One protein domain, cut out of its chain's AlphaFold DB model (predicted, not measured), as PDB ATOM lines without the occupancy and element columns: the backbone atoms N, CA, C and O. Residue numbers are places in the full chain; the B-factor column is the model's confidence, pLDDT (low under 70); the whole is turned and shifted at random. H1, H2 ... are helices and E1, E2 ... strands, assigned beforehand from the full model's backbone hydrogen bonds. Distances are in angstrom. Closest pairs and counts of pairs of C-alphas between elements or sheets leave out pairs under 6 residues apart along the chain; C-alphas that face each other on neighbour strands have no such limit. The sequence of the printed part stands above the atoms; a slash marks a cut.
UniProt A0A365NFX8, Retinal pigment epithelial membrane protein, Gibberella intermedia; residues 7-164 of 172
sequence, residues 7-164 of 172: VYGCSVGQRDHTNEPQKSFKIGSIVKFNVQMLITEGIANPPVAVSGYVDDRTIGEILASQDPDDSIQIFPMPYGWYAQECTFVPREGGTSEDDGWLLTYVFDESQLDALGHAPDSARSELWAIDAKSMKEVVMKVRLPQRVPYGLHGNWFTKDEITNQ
ATOM      1  N   VAL A   7     -44.257   3.557  88.891       97.69
ATOM      2  CA  VAL A   7     -42.834   3.284  88.666       97.69
ATOM      3  C   VAL A   7     -42.138   4.576  88.282       97.69
ATOM      4  O   VAL A   7     -42.631   5.333  87.447       97.69
ATOM      5  N   TYR A   8     -40.972   4.809  88.875       97.88
ATOM      6  CA  TYR A   8     -40.117   5.944  88.556       97.88
ATOM      7  C   TYR A   8     -38.919   5.481  87.735       97.88
ATOM      8  O   TYR A   8     -38.351   4.418  87.984       97.88
ATOM      9  N   GLY A   9     -38.539   6.281  86.748       94.69
ATOM     10  CA  GLY A   9     -37.448   5.985  85.837       94.69
ATOM     11  C   GLY A   9     -36.679   7.234  85.437       94.69
ATOM     12  O   GLY A   9     -37.050   8.365  85.744       94.69
ATOM     13  N   CYS A  10     -35.583   7.011  84.726       93.25
ATOM     14  CA  CYS A  10     -34.721   8.065  84.213       93.25
ATOM     15  C   CYS A  10     -34.813   8.089  82.690       93.25
ATOM     16  O   CYS A  10     -34.732   7.039  82.052       93.25
ATOM     17  N   SER A  11     -34.944   9.277  82.108       91.44
ATOM     18  CA  SER A  11     -34.909   9.453  80.659       91.44
ATOM     19  C   SER A  11     -33.828  10.452  80.264       91.44
ATOM     20  O   SER A  11     -33.554  11.445  80.952       91.44
ATOM     21  N   VAL A  12     -33.175  10.161  79.143       86.06
ATOM     22  CA  VAL A  12     -32.189  11.063  78.558       86.06
ATOM     23  C   VAL A  12     -32.931  12.238  77.926       86.06
ATOM     24  O   VAL A  12     -33.866  12.049  77.153       86.06
ATOM     25  N   GLY A  13     -32.564  13.461  78.314       66.12
ATOM     26  CA  GLY A  13     -33.219  14.670  77.811       66.12
ATOM     27  C   GLY A  13     -32.985  14.870  76.310       66.12
ATOM     28  O   GLY A  13     -32.117  14.225  75.711       66.12
ATOM     29  N   GLN A  14     -33.747  15.782  75.697       54.31
ATOM     30  CA  GLN A  14     -33.524  16.149  74.298       54.31
ATOM     31  C   GLN A  14     -32.088  16.643  74.090       54.31
ATOM     32  O   GLN A  14     -31.571  17.472  74.838       54.31
ATOM     33  N   ARG A  15     -31.457  16.104  73.044       51.59
ATOM     34  CA  ARG A  15     -30.143  16.523  72.565       51.59
ATOM     35  C   ARG A  15     -30.278  17.915  71.960       51.59
ATOM     36  O   ARG A  15     -31.065  18.088  71.031       51.59
ATOM     37  N   ASP A  16     -29.482  18.875  72.416       45.94
ATOM     38  CA  ASP A  16     -29.191  20.020  71.563       45.94
ATOM     39  C   ASP A  16     -28.257  19.523  70.450       45.94
ATOM     40  O   ASP A  16     -27.150  19.039  70.696       45.94
ATOM     41  N   HIS A  17     -28.748  19.554  69.214       45.09
ATOM     42  CA  HIS A  17     -28.016  19.100  68.036       45.09
ATOM     43  C   HIS A  17     -26.920  20.077  67.598       45.09
ATOM     44  O   HIS A  17     -26.234  19.800  66.614       45.09
ATOM     45  N   THR A  18     -26.763  21.224  68.266       42.91
ATOM     46  CA  THR A  18     -26.029  22.324  67.646       42.91
ATOM     47  C   THR A  18     -24.523  22.321  67.835       42.91
ATOM     48  O   THR A  18     -23.917  22.937  66.973       42.91
ATOM     49  N   ASN A  19     -23.883  21.660  68.821       40.78
ATOM     50  CA  ASN A  19     -22.405  21.760  68.932       40.78
ATOM     51  C   ASN A  19     -21.635  20.780  69.854       40.78
ATOM     52  O   ASN A  19     -20.505  21.100  70.221       40.78
ATOM     53  N   GLU A  20     -22.136  19.592  70.225       45.94
ATOM     54  CA  GLU A  20     -21.341  18.681  71.082       45.94
ATOM     55  C   GLU A  20     -20.967  17.332  70.434       45.94
ATOM     56  O   GLU A  20     -21.844  16.587  69.985       45.94
ATOM     57  N   PRO A  21     -19.666  16.963  70.406       42.28
ATOM     58  CA  PRO A  21     -19.233  15.652  69.947       42.28
ATOM     59  C   PRO A  21     -19.683  14.588  70.953       42.28
ATOM     60  O   PRO A  21     -19.225  14.581  72.086       42.28
ATOM     61  N   GLN A  22     -20.581  13.699  70.524       48.00
ATOM     62  CA  GLN A  22     -20.845  12.354  71.064       48.00
ATOM     63  C   GLN A  22     -20.580  12.166  72.581       48.00
ATOM     64  O   GLN A  22     -19.810  11.295  72.981       48.00
ATOM     65  N   LYS A  23     -21.206  12.974  73.447       52.03
ATOM     66  CA  LYS A  23     -21.052  12.861  74.907       52.03
ATOM     67  C   LYS A  23     -22.140  11.965  75.510       52.03
ATOM     68  O   LYS A  23     -23.293  11.991  75.097       52.03
ATOM     69  N   SER A  24     -21.706  11.134  76.456       61.03
ATOM     70  CA  SER A  24     -22.426  10.145  77.282       61.03
ATOM     71  C   SER A  24     -23.942  10.326  77.464       61.03
ATOM     72  O   SER A  24     -24.407  11.441  77.665       61.03
ATOM     73  N   PHE A  25     -24.689   9.217  77.554       75.44
ATOM     74  CA  PHE A  25     -26.093   9.206  77.989       75.44
ATOM     75  C   PHE A  25     -26.236   9.848  79.381       75.44
ATOM     76  O   PHE A  25     -25.832   9.257  80.382       75.44
ATOM     77  N   LYS A  26     -26.769  11.075  79.441       88.44
ATOM     78  CA  LYS A  26     -27.052  11.795  80.689       88.44
ATOM     79  C   LYS A  26     -28.541  11.807  80.977       88.44
ATOM     80  O   LYS A  26     -29.350  11.974  80.066       88.44
ATOM     81  N   ILE A  27     -28.893  11.699  82.251       93.06
ATOM     82  CA  ILE A  27     -30.281  11.765  82.697       93.06
ATOM     83  C   ILE A  27     -30.699  13.236  82.717       93.06
ATOM     84  O   ILE A  27     -30.290  14.001  83.588       93.06
ATOM     85  N   GLY A  28     -31.486  13.627  81.717       93.44
ATOM     86  CA  GLY A  28     -32.020  14.986  81.580       93.44
ATOM     87  C   GLY A  28     -33.446  15.121  82.105       93.44
ATOM     88  O   GLY A  28     -33.999  16.215  82.108       93.44
ATOM     89  N   SER A  29     -34.068  14.019  82.525       95.12
ATOM     90  CA  SER A  29     -35.411  14.027  83.097       95.12
ATOM     91  C   SER A  29     -35.665  12.798  83.960       95.12
ATOM     92  O   SER A  29     -35.086  11.731  83.737       95.12
ATOM     93  N   ILE A  30     -36.559  12.959  84.931       97.06
ATOM     94  CA  ILE A  30     -37.109  11.869  85.736       97.06
ATOM     95  C   ILE A  30     -38.552  11.660  85.299       97.06
ATOM     96  O   ILE A  30     -39.285  12.623  85.087       97.06
ATOM     97  N   VAL A  31     -38.948  10.404  85.140       97.62
ATOM     98  CA  VAL A  31     -40.260  10.021  84.619       97.62
ATOM     99  C   VAL A  31     -40.999   9.212  85.671       97.62
ATOM    100  O   VAL A  31     -40.414   8.337  86.304       97.62
ATOM    101  N   LYS A  32     -42.284   9.497  85.841       98.25
ATOM    102  CA  LYS A  32     -43.227   8.705  86.624       98.25
ATOM    103  C   LYS A  32     -44.224   8.063  85.672       98.25
ATOM    104  O   LYS A  32     -44.789   8.744  84.821       98.25
ATOM    105  N   PHE A  33     -44.453   6.771  85.850       98.19
ATOM    106  CA  PHE A  33     -45.424   5.988  85.099       98.19
ATOM    107  C   PHE A  33     -46.509   5.482  86.041       98.19
ATOM    108  O   PHE A  33     -46.188   4.814  87.025       98.19
ATOM    109  N   ASN A  34     -47.777   5.724  85.720       98.06
ATOM    110  CA  ASN A  34     -48.885   4.946  86.262       98.06
ATOM    111  C   ASN A  34     -48.993   3.641  85.463       98.06
ATOM    112  O   ASN A  34     -49.691   3.549  84.450       98.06
ATOM    113  N   VAL A  35     -48.247   2.624  85.895       97.06
ATOM    114  CA  VAL A  35     -48.144   1.357  85.163       97.06
ATOM    115  C   VAL A  35     -49.467   0.608  85.133       97.06
ATOM    116  O   VAL A  35     -49.737  -0.091  84.161       97.06
ATOM    117  N   GLN A  36     -50.324   0.780  86.141       96.06
ATOM    118  CA  GLN A  36     -51.628   0.127  86.155       96.06
ATOM    119  C   GLN A  36     -52.539   0.692  85.061       96.06
ATOM    120  O   GLN A  36     -53.169  -0.092  84.352       96.06
ATOM    121  N   MET A  37     -52.567   2.018  84.878       97.00
ATOM    122  CA  MET A  37     -53.307   2.651  83.779       97.00
ATOM    123  C   MET A  37     -52.766   2.218  82.416       97.00
ATOM    124  O   MET A  37     -53.546   1.797  81.565       97.00
ATOM    125  N   LEU A  38     -51.442   2.240  82.228       97.25
ATOM    126  CA  LEU A  38     -50.812   1.828  80.968       97.25
ATOM    127  C   LEU A  38     -51.071   0.347  80.649       97.25
ATOM    128  O   LEU A  38     -51.363  -0.007  79.512       97.25
ATOM    129  N   ILE A  39     -51.009  -0.540  81.644       96.38
ATOM    130  CA  ILE A  39     -51.320  -1.963  81.448       96.38
ATOM    131  C   ILE A  39     -52.799  -2.144  81.097       96.38
ATOM    132  O   ILE A  39     -53.116  -2.909  80.189       96.38
ATOM    133  N   THR A  40     -53.706  -1.451  81.791       96.88
ATOM    134  CA  THR A  40     -55.143  -1.506  81.489       96.88
ATOM    135  C   THR A  40     -55.427  -1.036  80.062       96.88
ATOM    136  O   THR A  40     -56.152  -1.725  79.344       96.88
ATOM    137  N   GLU A  41     -54.809   0.064  79.629       97.06
ATOM    138  CA  GLU A  41     -54.938   0.582  78.264       97.06
ATOM    139  C   GLU A  41     -54.367  -0.397  77.233       97.06
ATOM    140  O   GLU A  41     -55.051  -0.760  76.282       97.06
ATOM    141  N   GLY A  42     -53.163  -0.928  77.461       96.75
ATOM    142  CA  GLY A  42     -52.542  -1.901  76.561       96.75
ATOM    143  C   GLY A  42     -53.275  -3.246  76.478       96.75
ATOM    144  O   GLY A  42     -53.116  -3.965  75.498       96.75
ATOM    145  N   ILE A  43     -54.083  -3.611  77.478       96.69
ATOM    146  CA  ILE A  43     -54.967  -4.787  77.408       96.69
ATOM    147  C   ILE A  43     -56.244  -4.462  76.626       96.69
ATOM    148  O   ILE A  43     -56.700  -5.294  75.840       96.69
ATOM    149  N   ALA A  44     -56.830  -3.281  76.846       97.69
ATOM    150  CA  ALA A  44     -58.041  -2.844  76.154       97.69
ATOM    151  C   ALA A  44     -57.787  -2.580  74.661       97.69
ATOM    152  O   ALA A  44     -58.603  -2.963  73.823       97.69
ATOM    153  N   ASN A  45     -56.629  -1.997  74.346       96.62
ATOM    154  CA  ASN A  45     -56.173  -1.636  73.009       96.62
ATOM    155  C   ASN A  45     -54.768  -2.217  72.756       96.62
ATOM    156  O   ASN A  45     -53.768  -1.504  72.854       96.62
ATOM    157  N   PRO A  46     -54.665  -3.523  72.439       96.25
ATOM    158  CA  PRO A  46     -53.377  -4.185  72.278       96.25
ATOM    159  C   PRO A  46     -52.508  -3.545  71.188       96.25
ATOM    160  O   PRO A  46     -52.912  -3.535  70.019       96.25
ATOM    161  N   PRO A  47     -51.298  -3.057  71.525       95.31
ATOM    162  CA  PRO A  47     -50.380  -2.539  70.525       95.31
ATOM    163  C   PRO A  47     -49.844  -3.670  69.642       95.31
ATOM    164  O   PRO A  47     -49.870  -4.852  70.000       95.31
ATOM    165  N   VAL A  48     -49.294  -3.305  68.481       95.25
ATOM    166  CA  VAL A  48     -48.582  -4.263  67.624       95.25
ATOM    167  C   VAL A  48     -47.455  -4.906  68.431       95.25
ATOM    168  O   VAL A  48     -46.636  -4.209  69.029       95.25
ATOM    169  N   ALA A  49     -47.392  -6.237  68.444       92.25
ATOM    170  CA  ALA A  49     -46.345  -6.948  69.166       92.25
ATOM    171  C   ALA A  49     -44.950  -6.465  68.724       92.25
ATOM    172  O   ALA A  49     -44.689  -6.325  67.530       92.25
ATOM    173  N   VAL A  50     -44.053  -6.244  69.690       86.62
ATOM    174  CA  VAL A  50     -42.657  -5.788  69.513       86.62
ATOM    175  C   VAL A  50     -42.493  -4.327  69.071       86.62
ATOM    176  O   VAL A  50     -41.581  -3.670  69.563       86.62
ATOM    177  N   SER A  51     -43.330  -3.813  68.166       91.62
ATOM    178  CA  SER A  51     -43.131  -2.489  67.552       91.62
ATOM    179  C   SER A  51     -44.145  -1.419  67.954       91.62
ATOM    180  O   SER A  51     -43.941  -0.253  67.630       91.62
ATOM    181  N   GLY A  52     -45.265  -1.805  68.560       91.25
ATOM    182  CA  GLY A  52     -46.301  -0.878  68.993       91.25
ATOM    183  C   GLY A  52     -46.036  -0.324  70.390       91.25
ATOM    184  O   GLY A  52     -45.320  -0.921  71.194       91.25
ATOM    185  N   TYR A  53     -46.671   0.806  70.673       94.06
ATOM    186  CA  TYR A  53     -46.611   1.495  71.954       94.06
ATOM    187  C   TYR A  53     -48.021   1.592  72.530       94.06
ATOM    188  O   TYR A  53     -48.983   1.712  71.778       94.06
ATOM    189  N   VAL A  54     -48.134   1.524  73.855       96.31
ATOM    190  CA  VAL A  54     -49.391   1.849  74.552       96.31
ATOM    191  C   VAL A  54     -49.636   3.360  74.515       96.31
ATOM    192  O   VAL A  54     -50.769   3.800  74.377       96.31
ATOM    193  N   ASP A  55     -48.558   4.135  74.607       95.75
ATOM    194  CA  ASP A  55     -48.547   5.588  74.496       95.75
ATOM    195  C   ASP A  55     -47.450   5.966  73.493       95.75
ATOM    196  O   ASP A  55     -46.283   5.618  73.695       95.75
ATOM    197  N   ASP A  56     -47.830   6.589  72.378       94.81
ATOM    198  CA  ASP A  56     -46.934   6.983  71.287       94.81
ATOM    199  C   ASP A  56     -46.587   8.480  71.300       94.81
ATOM    200  O   ASP A  56     -45.916   8.969  70.383       94.81
ATOM    201  N   ARG A  57     -46.987   9.204  72.356       94.94
ATOM    202  CA  ARG A  57     -46.680  10.625  72.511       94.94
ATOM    203  C   ARG A  57     -45.179  10.847  72.649       94.94
ATOM    204  O   ARG A  57     -44.438  10.117  73.311       94.94
ATOM    205  N   THR A  58     -44.718  11.935  72.058       92.12
ATOM    206  CA  THR A  58     -43.364  12.451  72.240       92.12
ATOM    207  C   THR A  58     -43.173  13.016  73.651       92.12
ATOM    208  O   THR A  58     -44.119  13.445  74.310       92.12
ATOM    209  N   ILE A  59     -41.915  13.127  74.103       89.44
ATOM    210  CA  ILE A  59     -41.583  13.812  75.368       89.44
ATOM    211  C   ILE A  59     -42.164  15.236  75.399       89.44
ATOM    212  O   ILE A  59     -42.628  15.678  76.443       89.44
ATOM    213  N   GLY A  60     -42.156  15.946  74.264       91.62
ATOM    214  CA  GLY A  60     -42.717  17.295  74.168       91.62
ATOM    215  C   GLY A  60     -44.230  17.332  74.390       91.62
ATOM    216  O   GLY A  60     -44.714  18.212  75.093       91.62
ATOM    217  N   GLU A  61     -44.964  16.360  73.849       95.56
ATOM    218  CA  GLU A  61     -46.413  16.231  74.061       95.56
ATOM    219  C   GLU A  61     -46.745  15.856  75.509       95.56
ATOM    220  O   GLU A  61     -47.653  16.444  76.093       95.56
ATOM    221  N   ILE A  62     -45.973  14.951  76.120       95.62
ATOM    222  CA  ILE A  62     -46.141  14.584  77.535       95.62
ATOM    223  C   ILE A  62     -45.843  15.788  78.443       95.62
ATOM    224  O   ILE A  62     -46.618  16.090  79.342       95.62
ATOM    225  N   LEU A  63     -44.760  16.531  78.183       93.62
ATOM    226  CA  LEU A  63     -44.423  17.750  78.932       93.62
ATOM    227  C   LEU A  63     -45.463  18.867  78.762       93.62
ATOM    228  O   LEU A  63     -45.615  19.699  79.656       93.62
ATOM    229  N   ALA A  64     -46.160  18.915  77.624       95.19
ATOM    230  CA  ALA A  64     -47.227  19.880  77.379       95.19
ATOM    231  C   ALA A  64     -48.544  19.512  78.089       95.19
ATOM    232  O   ALA A  64     -49.400  20.388  78.265       95.19
ATOM    233  N   SER A  65     -48.705  18.252  78.513       95.88
ATOM    234  CA  SER A  65     -49.895  17.770  79.214       95.88
ATOM    235  C   SER A  65     -50.165  18.584  80.482       95.88
ATOM    236  O   SER A  65     -49.268  18.878  81.273       95.88
ATOM    237  N   GLN A  66     -51.427  18.974  80.670       93.81
ATOM    238  CA  GLN A  66     -51.901  19.649  81.885       93.81
ATOM    239  C   GLN A  66     -52.704  18.712  82.792       93.81
ATOM    240  O   GLN A  66     -53.178  19.151  83.841       93.81
ATOM    241  N   ASP A  67     -52.856  17.445  82.400       96.75
ATOM    242  CA  ASP A  67     -53.573  16.443  83.178       96.75
ATOM    243  C   ASP A  67     -52.751  16.063  84.428       96.75
ATOM    244  O   ASP A  67     -51.630  15.558  84.304       96.75
ATOM    245  N   PRO A  68     -53.243  16.346  85.650       93.06
ATOM    246  CA  PRO A  68     -52.543  15.959  86.871       93.06
ATOM    247  C   PRO A  68     -52.486  14.439  87.075       93.06
ATOM    248  O   PRO A  68     -51.611  13.987  87.815       93.06
ATOM    249  N   ASP A  69     -53.368  13.684  86.418       95.00
ATOM    250  CA  ASP A  69     -53.490  12.230  86.516       95.00
ATOM    251  C   ASP A  69     -52.982  11.522  85.246       95.00
ATOM    252  O   ASP A  69     -53.283  10.346  85.020       95.00
ATOM    253  N   ASP A  70     -52.186  12.221  84.422       97.56
ATOM    254  CA  ASP A  70     -51.575  11.648  83.223       97.56
ATOM    255  C   ASP A  70     -50.804  10.364  83.573       97.56
ATOM    256  O   ASP A  70     -50.023  10.308  84.529       97.56
ATOM    257  N   SER A  71     -51.009   9.319  82.771       97.50
ATOM    258  CA  SER A  71     -50.348   8.029  82.959       97.50
ATOM    259  C   SER A  71     -48.820   8.106  82.848       97.50
ATOM    260  O   SER A  71     -48.128   7.226  83.367       97.50
ATOM    261  N   ILE A  72     -48.293   9.164  82.219       98.06
ATOM    262  CA  ILE A  72     -46.865   9.470  82.161       98.06
ATOM    263  C   ILE A  72     -46.653  10.931  82.561       98.06
ATOM    264  O   ILE A  72     -47.185  11.845  81.941       98.06
ATOM    265  N   GLN A  73     -45.816  11.161  83.570       98.06
ATOM    266  CA  GLN A  73     -45.447  12.500  84.030       98.06
ATOM    267  C   GLN A  73     -43.928  12.649  83.992       98.06
ATOM    268  O   GLN A  73     -43.196  11.759  84.428       98.06
ATOM    269  N   ILE A  74     -43.434  13.773  83.472       97.12
ATOM    270  CA  ILE A  74     -41.999  14.020  83.294       97.12
ATOM    271  C   ILE A  74     -41.601  15.265  84.079       97.12
ATOM    272  O   ILE A  74     -42.153  16.341  83.870       97.12
ATOM    273  N   PHE A  75     -40.584  15.125  84.925       97.25
ATOM    274  CA  PHE A  75     -39.879  16.240  85.543       97.25
ATOM    275  C   PHE A  75     -38.578  16.508  84.757       97.25
ATOM    276  O   PHE A  75     -37.626  15.720  84.861       97.25
ATOM    277  N   PRO A  76     -38.507  17.574  83.934       95.88
ATOM    278  CA  PRO A  76     -37.309  17.905  83.170       95.88
ATOM    279  C   PRO A  76     -36.251  18.576  84.055       95.88
ATOM    280  O   PRO A  76     -36.563  19.417  84.900       95.88
ATOM    281  N   MET A  77     -34.979  18.244  83.836       95.31
ATOM    282  CA  MET A  77     -33.877  19.003  84.428       95.31
ATOM    283  C   MET A  77     -33.697  20.341  83.700       95.31
ATOM    284  O   MET A  77     -33.941  20.426  82.492       95.31
ATOM    285  N   PRO A  78     -33.219  21.390  84.394       94.31
ATOM    286  CA  PRO A  78     -32.738  22.592  83.727       94.31
ATOM    287  C   PRO A  78     -31.645  22.269  82.704       94.31
ATOM    288  O   PRO A  78     -30.877  21.322  82.867       94.31
ATOM    289  N   TYR A  79     -31.535  23.089  81.662       91.38
ATOM    290  CA  TYR A  79     -30.490  22.926  80.655       91.38
ATOM    291  C   TYR A  79     -29.086  22.932  81.287       91.38
ATOM    292  O   TYR A  79     -28.775  23.808  82.091       91.38
ATOM    293  N   GLY A  80     -28.248  21.956  80.920       92.19
ATOM    294  CA  GLY A  80     -26.896  21.773  81.469       92.19
ATOM    295  C   GLY A  80     -26.843  21.119  82.857       92.19
ATOM    296  O   GLY A  80     -25.753  20.867  83.367       92.19
ATOM    297  N   TRP A  81     -27.998  20.818  83.458       95.12
ATOM    298  CA  TRP A  81     -28.097  20.087  84.717       95.12
ATOM    299  C   TRP A  81     -28.513  18.648  84.446       95.12
ATOM    300  O   TRP A  81     -29.443  18.387  83.684       95.12
ATOM    301  N   TYR A  82     -27.845  17.707  85.104       95.50
ATOM    302  CA  TYR A  82     -28.111  16.286  84.913       95.50
ATOM    303  C   TYR A  82     -28.293  15.575  86.243       95.50
ATOM    304  O   TYR A  82     -27.521  15.777  87.184       95.50
ATOM    305  N   ALA A  83     -29.321  14.734  86.296       96.12
ATOM    306  CA  ALA A  83     -29.655  13.924  87.455       96.12
ATOM    307  C   ALA A  83     -28.878  12.595  87.466       96.12
ATOM    308  O   ALA A  83     -28.218  12.207  86.496       96.12
ATOM    309  N   GLN A  84     -28.984  11.885  88.582       95.38
ATOM    310  CA  GLN A  84     -28.622  10.478  88.731       95.38
ATOM    311  C   GLN A  84     -29.886   9.643  88.972       95.38
ATOM    312  O   GLN A  84     -30.991  10.193  88.994       95.38
ATOM    313  N   GLU A  85     -29.737   8.326  89.159       95.50
ATOM    314  CA  GLU A  85     -30.860   7.473  89.563       95.50
ATOM    315  C   GLU A  85     -31.580   8.083  90.773       95.50
ATOM    316  O   GLU A  85     -30.947   8.524  91.738       95.50
ATOM    317  N   CYS A  86     -32.909   8.152  90.694       95.81
ATOM    318  CA  CYS A  86     -33.729   8.631  91.791       95.81
ATOM    319  C   CYS A  86     -34.169   7.483  92.702       95.81
ATOM    320  O   CYS A  86     -34.512   6.397  92.235       95.81
ATOM    321  N   THR A  87     -34.258   7.756  93.999       96.44
ATOM    322  CA  THR A  87     -34.853   6.850  94.985       96.44
ATOM    323  C   THR A  87     -36.127   7.470  95.548       96.44
ATOM    324  O   THR A  87     -36.117   8.628  95.967       96.44
ATOM    325  N   PHE A  88     -37.219   6.703  95.574       97.69
ATOM    326  CA  PHE A  88     -38.458   7.122  96.224       97.69
ATOM    327  C   PHE A  88     -38.341   7.019  97.750       97.69
ATOM    328  O   PHE A  88     -37.874   6.012  98.283       97.69
ATOM    329  N   VAL A  89     -38.799   8.058  98.443       97.56
ATOM    330  CA  VAL A  89     -38.878   8.132  99.901       97.56
ATOM    331  C   VAL A  89     -40.325   8.436 100.288       97.56
ATOM    332  O   VAL A  89     -40.800   9.536  99.989       97.56
ATOM    333  N   PRO A  90     -41.035   7.503 100.950       96.56
ATOM    334  CA  PRO A  90     -42.427   7.711 101.326       96.56
ATOM    335  C   PRO A  90     -42.560   8.793 102.399       96.56
ATOM    336  O   PRO A  90     -41.726   8.908 103.303       96.56
ATOM    337  N   ARG A  91     -43.648   9.561 102.331       96.12
ATOM    338  CA  ARG A  91     -44.044  10.488 103.390       96.12
ATOM    339  C   ARG A  91     -44.542   9.713 104.605       96.12
ATOM    340  O   ARG A  91     -45.331   8.776 104.485       96.12
ATOM    341  N   GLU A  92     -44.135  10.141 105.795       94.75
ATOM    342  CA  GLU A  92     -44.718   9.632 107.036       94.75
ATOM    343  C   GLU A  92     -46.226   9.932 107.073       94.75
ATOM    344  O   GLU A  92     -46.644  11.079 106.915       94.75
ATOM    345  N   GLY A  93     -47.044   8.890 107.247       95.19
ATOM    346  CA  GLY A  93     -48.502   9.010 107.181       95.19
ATOM    347  C   GLY A  93     -49.053   9.289 105.777       95.19
ATOM    348  O   GLY A  93     -50.181   9.766 105.666       95.19
ATOM    349  N   GLY A  94     -48.273   9.017 104.722       94.62
ATOM    350  CA  GLY A  94     -48.697   9.180 103.334       94.62
ATOM    351  C   GLY A  94     -49.993   8.427 103.012       94.62
ATOM    352  O   GLY A  94     -50.266   7.353 103.552       94.62
ATOM    353  N   THR A  95     -50.808   9.016 102.140       94.62
ATOM    354  CA  THR A  95     -52.177   8.539 101.848       94.62
ATOM    355  C   THR A  95     -52.322   7.821 100.506       94.62
ATOM    356  O   THR A  95     -53.339   7.170 100.268       94.62
ATOM    357  N   SER A  96     -51.313   7.909  99.636       95.31
ATOM    358  CA  SER A  96     -51.231   7.191  98.360       95.31
ATOM    359  C   SER A  96     -49.833   6.602  98.151       95.31
ATOM    360  O   SER A  96     -48.879   7.011  98.806       95.31
ATOM    361  N   GLU A  97     -49.711   5.618  97.254       96.62
ATOM    362  CA  GLU A  97     -48.446   4.913  96.964       96.62
ATOM    363  C   GLU A  97     -47.310   5.864  96.547       96.62
ATOM    364  O   GLU A  97     -46.156   5.640  96.896       96.62
ATOM    365  N   ASP A  98     -47.649   6.943  95.846       97.19
ATOM    366  CA  ASP A  98     -46.748   7.992  95.361       97.19
ATOM    367  C   ASP A  98     -46.625   9.203  96.304       97.19
ATOM    368  O   ASP A  98     -46.002  10.205  95.944       97.19
ATOM    369  N   ASP A  99     -47.224   9.151  97.499       97.44
ATOM    370  CA  ASP A  99     -47.153  10.234  98.481       97.44
ATOM    371  C   ASP A  99     -45.779  10.243  99.162       97.44
ATOM    372  O   ASP A  99     -45.517   9.542 100.143       97.44
ATOM    373  N   GLY A 100     -44.871  11.027  98.593       97.75
ATOM    374  CA  GLY A 100     -43.485  11.085  99.019       97.75
ATOM    375  C   GLY A 100     -42.634  11.936  98.091       97.75
ATOM    376  O   GLY A 100     -43.120  12.836  97.403       97.75
ATOM    377  N   TRP A 101     -41.341  11.640  98.080       98.50
ATOM    378  CA  TRP A 101     -40.347  12.403  97.337       98.50
ATOM    379  C   TRP A 101     -39.436  11.504  96.522       98.50
ATOM    380  O   TRP A 101     -39.125  10.387  96.927       98.50
ATOM    381  N   LEU A 102     -38.944  12.026  95.404       98.44
ATOM    382  CA  LEU A 102     -37.827  11.444  94.673       98.44
ATOM    383  C   LEU A 102     -36.552  12.174  95.073       98.44
ATOM    384  O   LEU A 102     -36.422  13.376  94.837       98.44
ATOM    385  N   LEU A 103     -35.618  11.442  95.672       98.12
ATOM    386  CA  LEU A 103     -34.284  11.936  95.971       98.12
ATOM    387  C   LEU A 103     -33.339  11.602  94.822       98.12
ATOM    388  O   LEU A 103     -33.251  10.446  94.419       98.12
ATOM    389  N   THR A 104     -32.617  12.595  94.311       97.75
ATOM    390  CA  THR A 104     -31.619  12.403  93.249       97.75
ATOM    391  C   THR A 104     -30.445  13.361  93.422       97.75
ATOM    392  O   THR A 104     -30.621  14.515  93.826       97.75
ATOM    393  N   TYR A 105     -29.235  12.895  93.116       97.88
ATOM    394  CA  TYR A 105     -28.093  13.790  92.967       97.88
ATOM    395  C   TYR A 105     -28.152  14.488  91.614       97.88
ATOM    396  O   TYR A 105     -28.371  13.847  90.589       97.88
ATOM    397  N   VAL A 106     -27.901  15.791  91.605       97.69
ATOM    398  CA  VAL A 106     -27.903  16.621  90.402       97.69
ATOM    399  C   VAL A 106     -26.575  17.359  90.294       97.69
ATOM    400  O   VAL A 106     -26.005  17.809  91.294       97.69
ATOM    401  N   PHE A 107     -26.053  17.463  89.076       97.38
ATOM    402  CA  PHE A 107     -24.820  18.179  88.785       97.38
ATOM    403  C   PHE A 107     -25.028  19.199  87.663       97.38
ATOM    404  O   PHE A 107     -25.567  18.862  86.612       97.38
ATOM    405  N   ASP A 108     -24.585  20.432  87.909       96.44
ATOM    406  CA  ASP A 108     -24.503  21.505  86.919       96.44
ATOM    407  C   ASP A 108     -23.185  21.384  86.151       96.44
ATOM    408  O   ASP A 108     -22.111  21.649  86.706       96.44
ATOM    409  N   GLU A 109     -23.261  20.975  84.885       94.44
ATOM    410  CA  GLU A 109     -22.084  20.805  84.036       94.44
ATOM    411  C   GLU A 109     -21.485  22.127  83.543       94.44
ATOM    412  O   GLU A 109     -20.376  22.106  83.012       94.44
ATOM    413  N   SER A 110     -22.104  23.285  83.806       95.06
ATOM    414  CA  SER A 110     -21.445  24.582  83.573       95.06
ATOM    415  C   SER A 110     -20.188  24.783  84.434       95.06
ATOM    416  O   SER A 110     -19.364  25.648  84.146       95.06
ATOM    417  N   GLN A 111     -20.012  23.956  85.472       95.94
ATOM    418  CA  GLN A 111     -18.812  23.907  86.308       95.94
ATOM    419  C   GLN A 111     -17.642  23.141  85.664       95.94
ATOM    420  O   GLN A 111     -16.546  23.145  86.228       95.94
ATOM    421  N   LEU A 112     -17.866  22.430  84.554       94.44
ATOM    422  CA  LEU A 112     -16.821  21.678  83.863       94.44
ATOM    423  C   LEU A 112     -15.926  22.604  83.030       94.44
ATOM    424  O   LEU A 112     -16.370  23.617  82.493       94.44
ATOM    425  N   ASP A 113     -14.655  22.230  82.891       93.56
ATOM    426  CA  ASP A 113     -13.747  22.884  81.953       93.56
ATOM    427  C   ASP A 113     -14.028  22.475  80.489       93.56
ATOM    428  O   ASP A 113     -14.860  21.613  80.195       93.56
ATOM    429  N   ALA A 114     -13.299  23.076  79.544       89.56
ATOM    430  CA  ALA A 114     -13.449  22.788  78.113       89.56
ATOM    431  C   ALA A 114     -13.141  21.324  77.728       89.56
ATOM    432  O   ALA A 114     -13.532  20.882  76.648       89.56
ATOM    433  N   LEU A 115     -12.443  20.576  78.589       89.50
ATOM    434  CA  LEU A 115     -12.144  19.154  78.410       89.50
ATOM    435  C   LEU A 115     -13.172  18.250  79.117       89.50
ATOM    436  O   LEU A 115     -13.104  17.030  78.981       89.50
ATOM    437  N   GLY A 116     -14.146  18.824  79.829       88.44
ATOM    438  CA  GLY A 116     -15.161  18.096  80.586       88.44
ATOM    439  C   GLY A 116     -14.700  17.651  81.976       88.44
ATOM    440  O   GLY A 116     -15.350  16.796  82.585       88.44
ATOM    441  N   HIS A 117     -13.595  18.190  82.495       90.94
ATOM    442  CA  HIS A 117     -13.142  17.894  83.849       90.94
ATOM    443  C   HIS A 117     -13.809  18.816  84.863       90.94
ATOM    444  O   HIS A 117     -13.960  20.017  84.654       90.94
ATOM    445  N   ALA A 118     -14.188  18.235  85.998       93.88
ATOM    446  CA  ALA A 118     -14.684  18.996  87.130       93.88
ATOM    447  C   ALA A 118     -13.498  19.447  87.999       93.88
ATOM    448  O   ALA A 118     -12.702  18.586  88.382       93.88
ATOM    449  N   PRO A 119     -13.384  20.738  88.353       95.88
ATOM    450  CA  PRO A 119     -12.396  21.188  89.329       95.88
ATOM    451  C   PRO A 119     -12.736  20.667  90.736       95.88
ATOM    452  O   PRO A 119     -13.887  20.342  91.028       95.88
ATOM    453  N   ASP A 120     -11.771  20.690  91.660       95.44
ATOM    454  CA  ASP A 120     -11.988  20.313  93.074       95.44
ATOM    455  C   ASP A 120     -13.030  21.203  93.781       95.44
ATOM    456  O   ASP A 120     -13.632  20.832  94.793       95.44
ATOM    457  N   SER A 121     -13.271  22.400  93.242       96.19
ATOM    458  CA  SER A 121     -14.308  23.326  93.696       96.19
ATOM    459  C   SER A 121     -15.712  22.974  93.198       96.19
ATOM    460  O   SER A 121     -16.665  23.601  93.652       96.19
ATOM    461  N   ALA A 122     -15.867  21.992  92.305       97.50
ATOM    462  CA  ALA A 122     -17.167  21.595  91.780       97.50
ATOM    463  C   ALA A 122     -18.060  21.009  92.881       97.50
ATOM    464  O   ALA A 122     -17.598  20.295  93.781       97.50
ATOM    465  N   ARG A 123     -19.353  21.311  92.811       98.00
ATOM    466  CA  ARG A 123     -20.353  20.896  93.799       98.00
ATOM    467  C   ARG A 123     -21.540  20.243  93.100       98.00
ATOM    468  O   ARG A 123     -21.951  20.681  92.027       98.00
ATOM    469  N   SER A 124     -22.081  19.203  93.725       98.38
ATOM    470  CA  SER A 124     -23.373  18.618  93.356       98.38
ATOM    471  C   SER A 124     -24.449  19.068  94.338       98.38
ATOM    472  O   SER A 124     -24.155  19.555  95.431       98.38
ATOM    473  N   GLU A 125     -25.702  18.864  93.961       98.50
ATOM    474  CA  GLU A 125     -26.847  19.054  94.842       98.50
ATOM    475  C   GLU A 125     -27.587  17.726  95.035       98.50
ATOM    476  O   GLU A 125     -27.568  16.868  94.157       98.50
ATOM    477  N   LEU A 126     -28.234  17.543  96.184       98.31
ATOM    478  CA  LEU A 126     -29.261  16.520  96.384       98.31
ATOM    479  C   LEU A 126     -30.617  17.211  96.294       98.31
ATOM    480  O   LEU A 126     -30.892  18.126  97.072       98.31
ATOM    481  N   TRP A 127     -31.446  16.810  95.339       98.56
ATOM    482  CA  TRP A 127     -32.785  17.360  95.151       98.56
ATOM    483  C   TRP A 127     -33.825  16.401  95.711       98.56
ATOM    484  O   TRP A 127     -33.703  15.192  95.530       98.56
ATOM    485  N   ALA A 128     -34.853  16.956  96.353       98.50
ATOM    486  CA  ALA A 128     -36.101  16.268  96.640       98.50
ATOM    487  C   ALA A 128     -37.193  16.834  95.730       98.50
ATOM    488  O   ALA A 128     -37.547  18.010  95.834       98.50
ATOM    489  N   ILE A 129     -37.697  15.999  94.831       98.62
ATOM    490  CA  ILE A 129     -38.786  16.323  93.906       98.62
ATOM    491  C   ILE A 129     -40.078  15.753  94.483       98.62
ATOM    492  O   ILE A 129     -40.071  14.635  94.998       98.62
ATOM    493  N   ASP A 130     -41.174  16.505  94.417       98.31
ATOM    494  CA  ASP A 130     -42.488  15.983  94.804       98.31
ATOM    495  C   ASP A 130     -42.892  14.833  93.865       98.31
ATOM    496  O   ASP A 130     -43.107  15.035  92.668       98.31
ATOM    497  N   ALA A 131     -42.960  13.610  94.402       98.25
ATOM    498  CA  ALA A 131     -43.132  12.393  93.605       98.25
ATOM    499  C   ALA A 131     -44.561  12.225  93.071       98.25
ATOM    500  O   ALA A 131     -44.799  11.444  92.144       98.25
ATOM    501  N   LYS A 132     -45.520  12.941  93.664       96.69
ATOM    502  CA  LYS A 132     -46.927  12.893  93.286       96.69
ATOM    503  C   LYS A 132     -47.206  13.792  92.092       96.69
ATOM    504  O   LYS A 132     -47.673  13.306  91.070       96.69
ATOM    505  N   SER A 133     -46.888  15.078  92.207       96.56
ATOM    506  CA  SER A 133     -47.151  16.069  91.164       96.56
ATOM    507  C   SER A 133     -46.105  16.079  90.057       96.56
ATOM    508  O   SER A 133     -46.430  16.504  88.952       96.56
ATOM    509  N   MET A 134     -44.861  15.661  90.340       97.69
ATOM    510  CA  MET A 134     -43.732  15.737  89.405       97.69
ATOM    511  C   MET A 134     -43.503  17.153  88.840       97.69
ATOM    512  O   MET A 134     -43.021  17.302  87.718       97.69
ATOM    513  N   LYS A 135     -43.849  18.208  89.597       96.12
ATOM    514  CA  LYS A 135     -43.800  19.610  89.125       96.12
ATOM    515  C   LYS A 135     -42.762  20.481  89.818       96.12
ATOM    516  O   LYS A 135     -42.316  21.466  89.233       96.12
ATOM    517  N   GLU A 136     -42.365  20.146  91.040       96.25
ATOM    518  CA  GLU A 136     -41.508  21.022  91.834       96.25
ATOM    519  C   GLU A 136     -40.409  20.287  92.597       96.25
ATOM    520  O   GLU A 136     -40.544  19.133  93.011       96.25
ATOM    521  N   VAL A 137     -39.308  21.012  92.806       98.38
ATOM    522  CA  VAL A 137     -38.249  20.634  93.737       98.38
ATOM    523  C   VAL A 137     -38.575  21.272  95.077       98.38
ATOM    524  O   VAL A 137     -38.398  22.478  95.246       98.38
ATOM    525  N   VAL A 138     -39.031  20.471  96.034       98.06
ATOM    526  CA  VAL A 138     -39.423  20.970  97.359       98.06
ATOM    527  C   VAL A 138     -38.212  21.314  98.225       98.06
ATOM    528  O   VAL A 138     -38.320  22.083  99.178       98.06
ATOM    529  N   MET A 139     -37.046  20.736  97.916       98.00
ATOM    530  CA  MET A 139     -35.818  20.961  98.671       98.00
ATOM    531  C   MET A 139     -34.571  20.679  97.824       98.00
ATOM    532  O   MET A 139     -34.538  19.740  97.026       98.00
ATOM    533  N   LYS A 140     -33.526  21.492  98.032       98.38
ATOM    534  CA  LYS A 140     -32.183  21.308  97.467       98.38
ATOM    535  C   LYS A 140     -31.134  21.384  98.577       98.38
ATOM    536  O   LYS A 140     -31.041  22.404  99.258       98.38
ATOM    537  N   VAL A 141     -30.311  20.346  98.730       98.38
ATOM    538  CA  VAL A 141     -29.114  20.371  99.587       98.38
ATOM    539  C   VAL A 141     -27.886  20.585  98.719       98.38
ATOM    540  O   VAL A 141     -27.583  19.759  97.862       98.38
ATOM    541  N   ARG A 142     -27.130  21.652  98.973       98.12
ATOM    542  CA  ARG A 142     -25.811  21.843  98.355       98.12
ATOM    543  C   ARG A 142     -24.783  20.960  99.048       98.12
ATOM    544  O   ARG A 142     -24.604  21.061 100.259       98.12
ATOM    545  N   LEU A 143     -24.104  20.111  98.285       98.19
ATOM    546  CA  LEU A 143     -23.080  19.217  98.812       98.19
ATOM    547  C   LEU A 143     -21.715  19.913  98.807       98.19
ATOM    548  O   LEU A 143     -21.453  20.729  97.925       98.19
ATOM    549  N   PRO A 144     -20.814  19.591  99.751       96.88
ATOM    550  CA  PRO A 144     -19.493  20.215  99.841       96.88
ATOM    551  C   PRO A 144     -18.527  19.769  98.734       96.88
ATOM    552  O   PRO A 144     -17.443  20.331  98.621       96.88
ATOM    553  N   GLN A 145     -18.903  18.775  97.929       96.69
ATOM    554  CA  GLN A 145     -18.112  18.241  96.825       96.69
ATOM    555  C   GLN A 145     -19.020  17.685  95.726       96.69
ATOM    556  O   GLN A 145     -20.207  17.426  95.949       96.69
ATOM    557  N   ARG A 146     -18.457  17.501  94.534       96.44
ATOM    558  CA  ARG A 146     -19.127  16.824  93.426       96.44
ATOM    559  C   ARG A 146     -19.366  15.352  93.760       96.44
ATOM    560  O   ARG A 146     -18.458  14.658  94.211       96.44
ATOM    561  N   VAL A 147     -20.566  14.872  93.447       96.50
ATOM    562  CA  VAL A 147     -20.901  13.448  93.371       96.50
ATOM    563  C   VAL A 147     -20.743  13.014  91.908       96.50
ATOM    564  O   VAL A 147     -21.484  13.501  91.050       96.50
ATOM    565  N   PRO A 148     -19.759  12.159  91.568       93.25
ATOM    566  CA  PRO A 148     -19.605  11.644  90.208       93.25
ATOM    567  C   PRO A 148     -20.817  10.813  89.781       93.25
ATOM    568  O   PRO A 148     -21.493  10.241  90.632       93.25
ATOM    569  N   TYR A 149     -21.071  10.718  88.471       91.19
ATOM    570  CA  TYR A 149     -22.138   9.875  87.919       91.19
ATOM    571  C   TYR A 149     -21.988   8.425  88.389       91.19
ATOM    572  O   TYR A 149     -20.997   7.768  88.069       91.19
ATOM    573  N   GLY A 150     -22.951   7.978  89.196       84.75
ATOM    574  CA  GLY A 150     -22.961   6.670  89.840       84.75
ATOM    575  C   GLY A 150     -23.922   5.677  89.190       84.75
ATOM    576  O   GLY A 150     -24.473   5.927  88.120       84.75
ATOM    577  N   LEU A 151     -24.090   4.537  89.866       84.94
ATOM    578  CA  LEU A 151     -25.060   3.500  89.516       84.94
ATOM    579  C   LEU A 151     -26.291   3.636  90.418       84.94
ATOM    580  O   LEU A 151     -27.098   4.531  90.196       84.94
ATOM    581  N   HIS A 152     -26.389   2.790  91.447       91.88
ATOM    582  CA  HIS A 152     -27.596   2.658  92.249       91.88
ATOM    583  C   HIS A 152     -27.514   3.314  93.625       91.88
ATOM    584  O   HIS A 152     -26.459   3.311  94.269       91.88
ATOM    585  N   GLY A 153     -28.658   3.821  94.083       88.88
ATOM    586  CA  GLY A 153     -28.868   4.379  95.418       88.88
ATOM    587  C   GLY A 153     -29.942   3.625  96.202       88.88
ATOM    588  O   GLY A 153     -30.819   2.988  95.628       88.88
ATOM    589  N   ASN A 154     -29.872   3.679  97.534       91.81
ATOM    590  CA  ASN A 154     -30.921   3.162  98.415       91.81
ATOM    591  C   ASN A 154     -31.186   4.155  99.546       91.81
ATOM    592  O   ASN A 154     -30.276   4.857  99.997       91.81
ATOM    593  N   TRP A 155     -32.427   4.175 100.021       93.44
ATOM    594  CA  TRP A 155     -32.843   4.920 101.201       93.44
ATOM    595  C   TRP A 155     -33.017   3.960 102.372       93.44
ATOM    596  O   TRP A 155     -33.617   2.900 102.217       93.44
ATOM    597  N   PHE A 156     -32.512   4.358 103.537       93.81
ATOM    598  CA  PHE A 156     -32.699   3.628 104.782       93.81
ATOM    599  C   PHE A 156     -33.270   4.576 105.825       93.81
ATOM    600  O   PHE A 156     -32.763   5.677 106.050       93.81
ATOM    601  N   THR A 157     -34.326   4.129 106.480       93.25
ATOM    602  CA  THR A 157     -34.924   4.803 107.622       93.25
ATOM    603  C   THR A 157     -33.977   4.789 108.819       93.25
ATOM    604  O   THR A 157     -33.077   3.952 108.951       93.25
ATOM    605  N   LYS A 158     -34.213   5.710 109.756       92.81
ATOM    606  CA  LYS A 158     -33.502   5.737 111.038       92.81
ATOM    607  C   LYS A 158     -33.597   4.395 111.771       92.81
ATOM    608  O   LYS A 158     -32.608   3.961 112.363       92.81
ATOM    609  N   ASP A 159     -34.760   3.754 111.736       93.38
ATOM    610  CA  ASP A 159     -34.991   2.495 112.437       93.38
ATOM    611  C   ASP A 159     -34.220   1.345 111.789       93.38
ATOM    612  O   ASP A 159     -33.608   0.555 112.504       93.38
ATOM    613  N   GLU A 160     -34.155   1.277 110.457       93.44
ATOM    614  CA  GLU A 160     -33.319   0.288 109.761       93.44
ATOM    615  C   GLU A 160     -31.843   0.447 110.118       93.44
ATOM    616  O   GLU A 160     -31.168  -0.546 110.381       93.44
ATOM    617  N   ILE A 161     -31.350   1.689 110.189       93.62
ATOM    618  CA  ILE A 161     -29.966   1.974 110.590       93.62
ATOM    619  C   ILE A 161     -29.734   1.602 112.062       93.62
ATOM    620  O   ILE A 161     -28.731   0.973 112.390       93.62
ATOM    621  N   THR A 162     -30.661   1.954 112.954       93.69
ATOM    622  CA  THR A 162     -30.533   1.692 114.400       93.69
ATOM    623  C   THR A 162     -30.578   0.194 114.715       93.69
ATOM    624  O   THR A 162     -29.923  -0.258 115.651       93.69
ATOM    625  N   ASN A 163     -31.309  -0.584 113.915       92.75
ATOM    626  CA  ASN A 163     -31.452  -2.031 114.074       92.75
ATOM    627  C   ASN A 163     -30.402  -2.847 113.295       92.75
ATOM    628  O   ASN A 163     -30.535  -4.069 113.183       92.75
ATOM    629  N   GLN A 164     -29.348  -2.216 112.765       90.88
ATOM    630  CA  GLN A 164     -28.251  -2.945 112.128       90.88
ATOM    631  C   GLN A 164     -27.544  -3.864 113.132       90.88
ATOM    632  O   GLN A 164     -27.225  -3.484 114.259       90.88
TER     633      GLN A 164
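What this domain is: This is residues 7 to 164 of the 172 residues of the protein "Retinal pigment epithelial membrane protein" of Gibberella intermedia (UniProt A0A365NFX8). Two sheets, one of three strands (E1, E2, E3) and one of five (E4 to E8), form a small sandwich, partly face to face with their strands at 18 degrees. H2 packs on the small sheet over E3, H1 follows at the end of E2, residues 17 to 22 stick out as a loop, and H3 stands free at the end of a long tail. The printed part has 158 residues, under half of them in named elements, in the order E1 E2 H1 H2 E3 E4 E5 E6 E7 E8 H3; the class is mixed, helices and strands. It is only just compact, close to loose, with a radius of gyration of the C-alphas of 17.8 A, and only just flat, spanning 54 by 51 by 28 A.

How they stand to each other: E1, residues 7 to 12, and E2, residues 27 to 34, are an antiparallel hairpin, with N 9 and O 31 2.8 A apart, within hydrogen-bond range. H1, residues 35 to 44, only grazes this sheet with its residues 35 to 38. H2, residues 59 to 64, is over E3, residues 72 to 76, at a height over the sheet of 8.2 A, and runs across the strands at 87 degrees to E3 on the local plane; their closest C-alphas, Leu 63 and Ile 74, are 6.2 A apart. E3 is antiparallel to E2, with N 32 and O 73 at 2.8 A. E4, residues 81 to 83, begins the second sheet, which is branched and strongly twisted; the closest C-alphas of E2 and E4, Ile 27 and Ala 83, are 5.3 A apart. E5, residues 87 to 90, E6, residues 100 to 108, E7, residues 124 to 130, and E8, residues 137 to 142, make a meander, each strand the antiparallel neighbour of the one before. E4 and E5 lie on one side of E6, E7 on the other side. N and O pairs within range are N 82 and O 107, 3.0 A, for E4 and E6; N 89 and O 101, 2.8 A, for E5 and E6; N 106 and O 125, 2.8 A, for E6 and E7; and N 141 and O 126, 2.8 A, for E7 and E8. H3, residues 158 to 162, is on neither sheet. In H1, H2 and H3 every O i to N i+4 pair is within hydrogen-bond range.

Where its parts are: E1 begins at C-alpha 7, (-42.834, 3.284, 88.666). From first to last C-alpha E2 measures 20.1 A, H1 14.0 A, E6 24.8 A and E7 19.4 A. E6 ends at C-alpha 108, (-24.503, 21.505, 86.919), and H3 at C-alpha 162, (-30.533, 1.692, 114.400).

The domain as a whole: The two C-alphas farthest apart, Ala 44 and Asp 120, are 54.3 A apart. The printed part has no cut. The links E1 to E2, H1 to H2, E6 to E7 and E8 to H3 are long. Mean pLDDT of the printed part is 91.6; residues 13 to 24 are under 70.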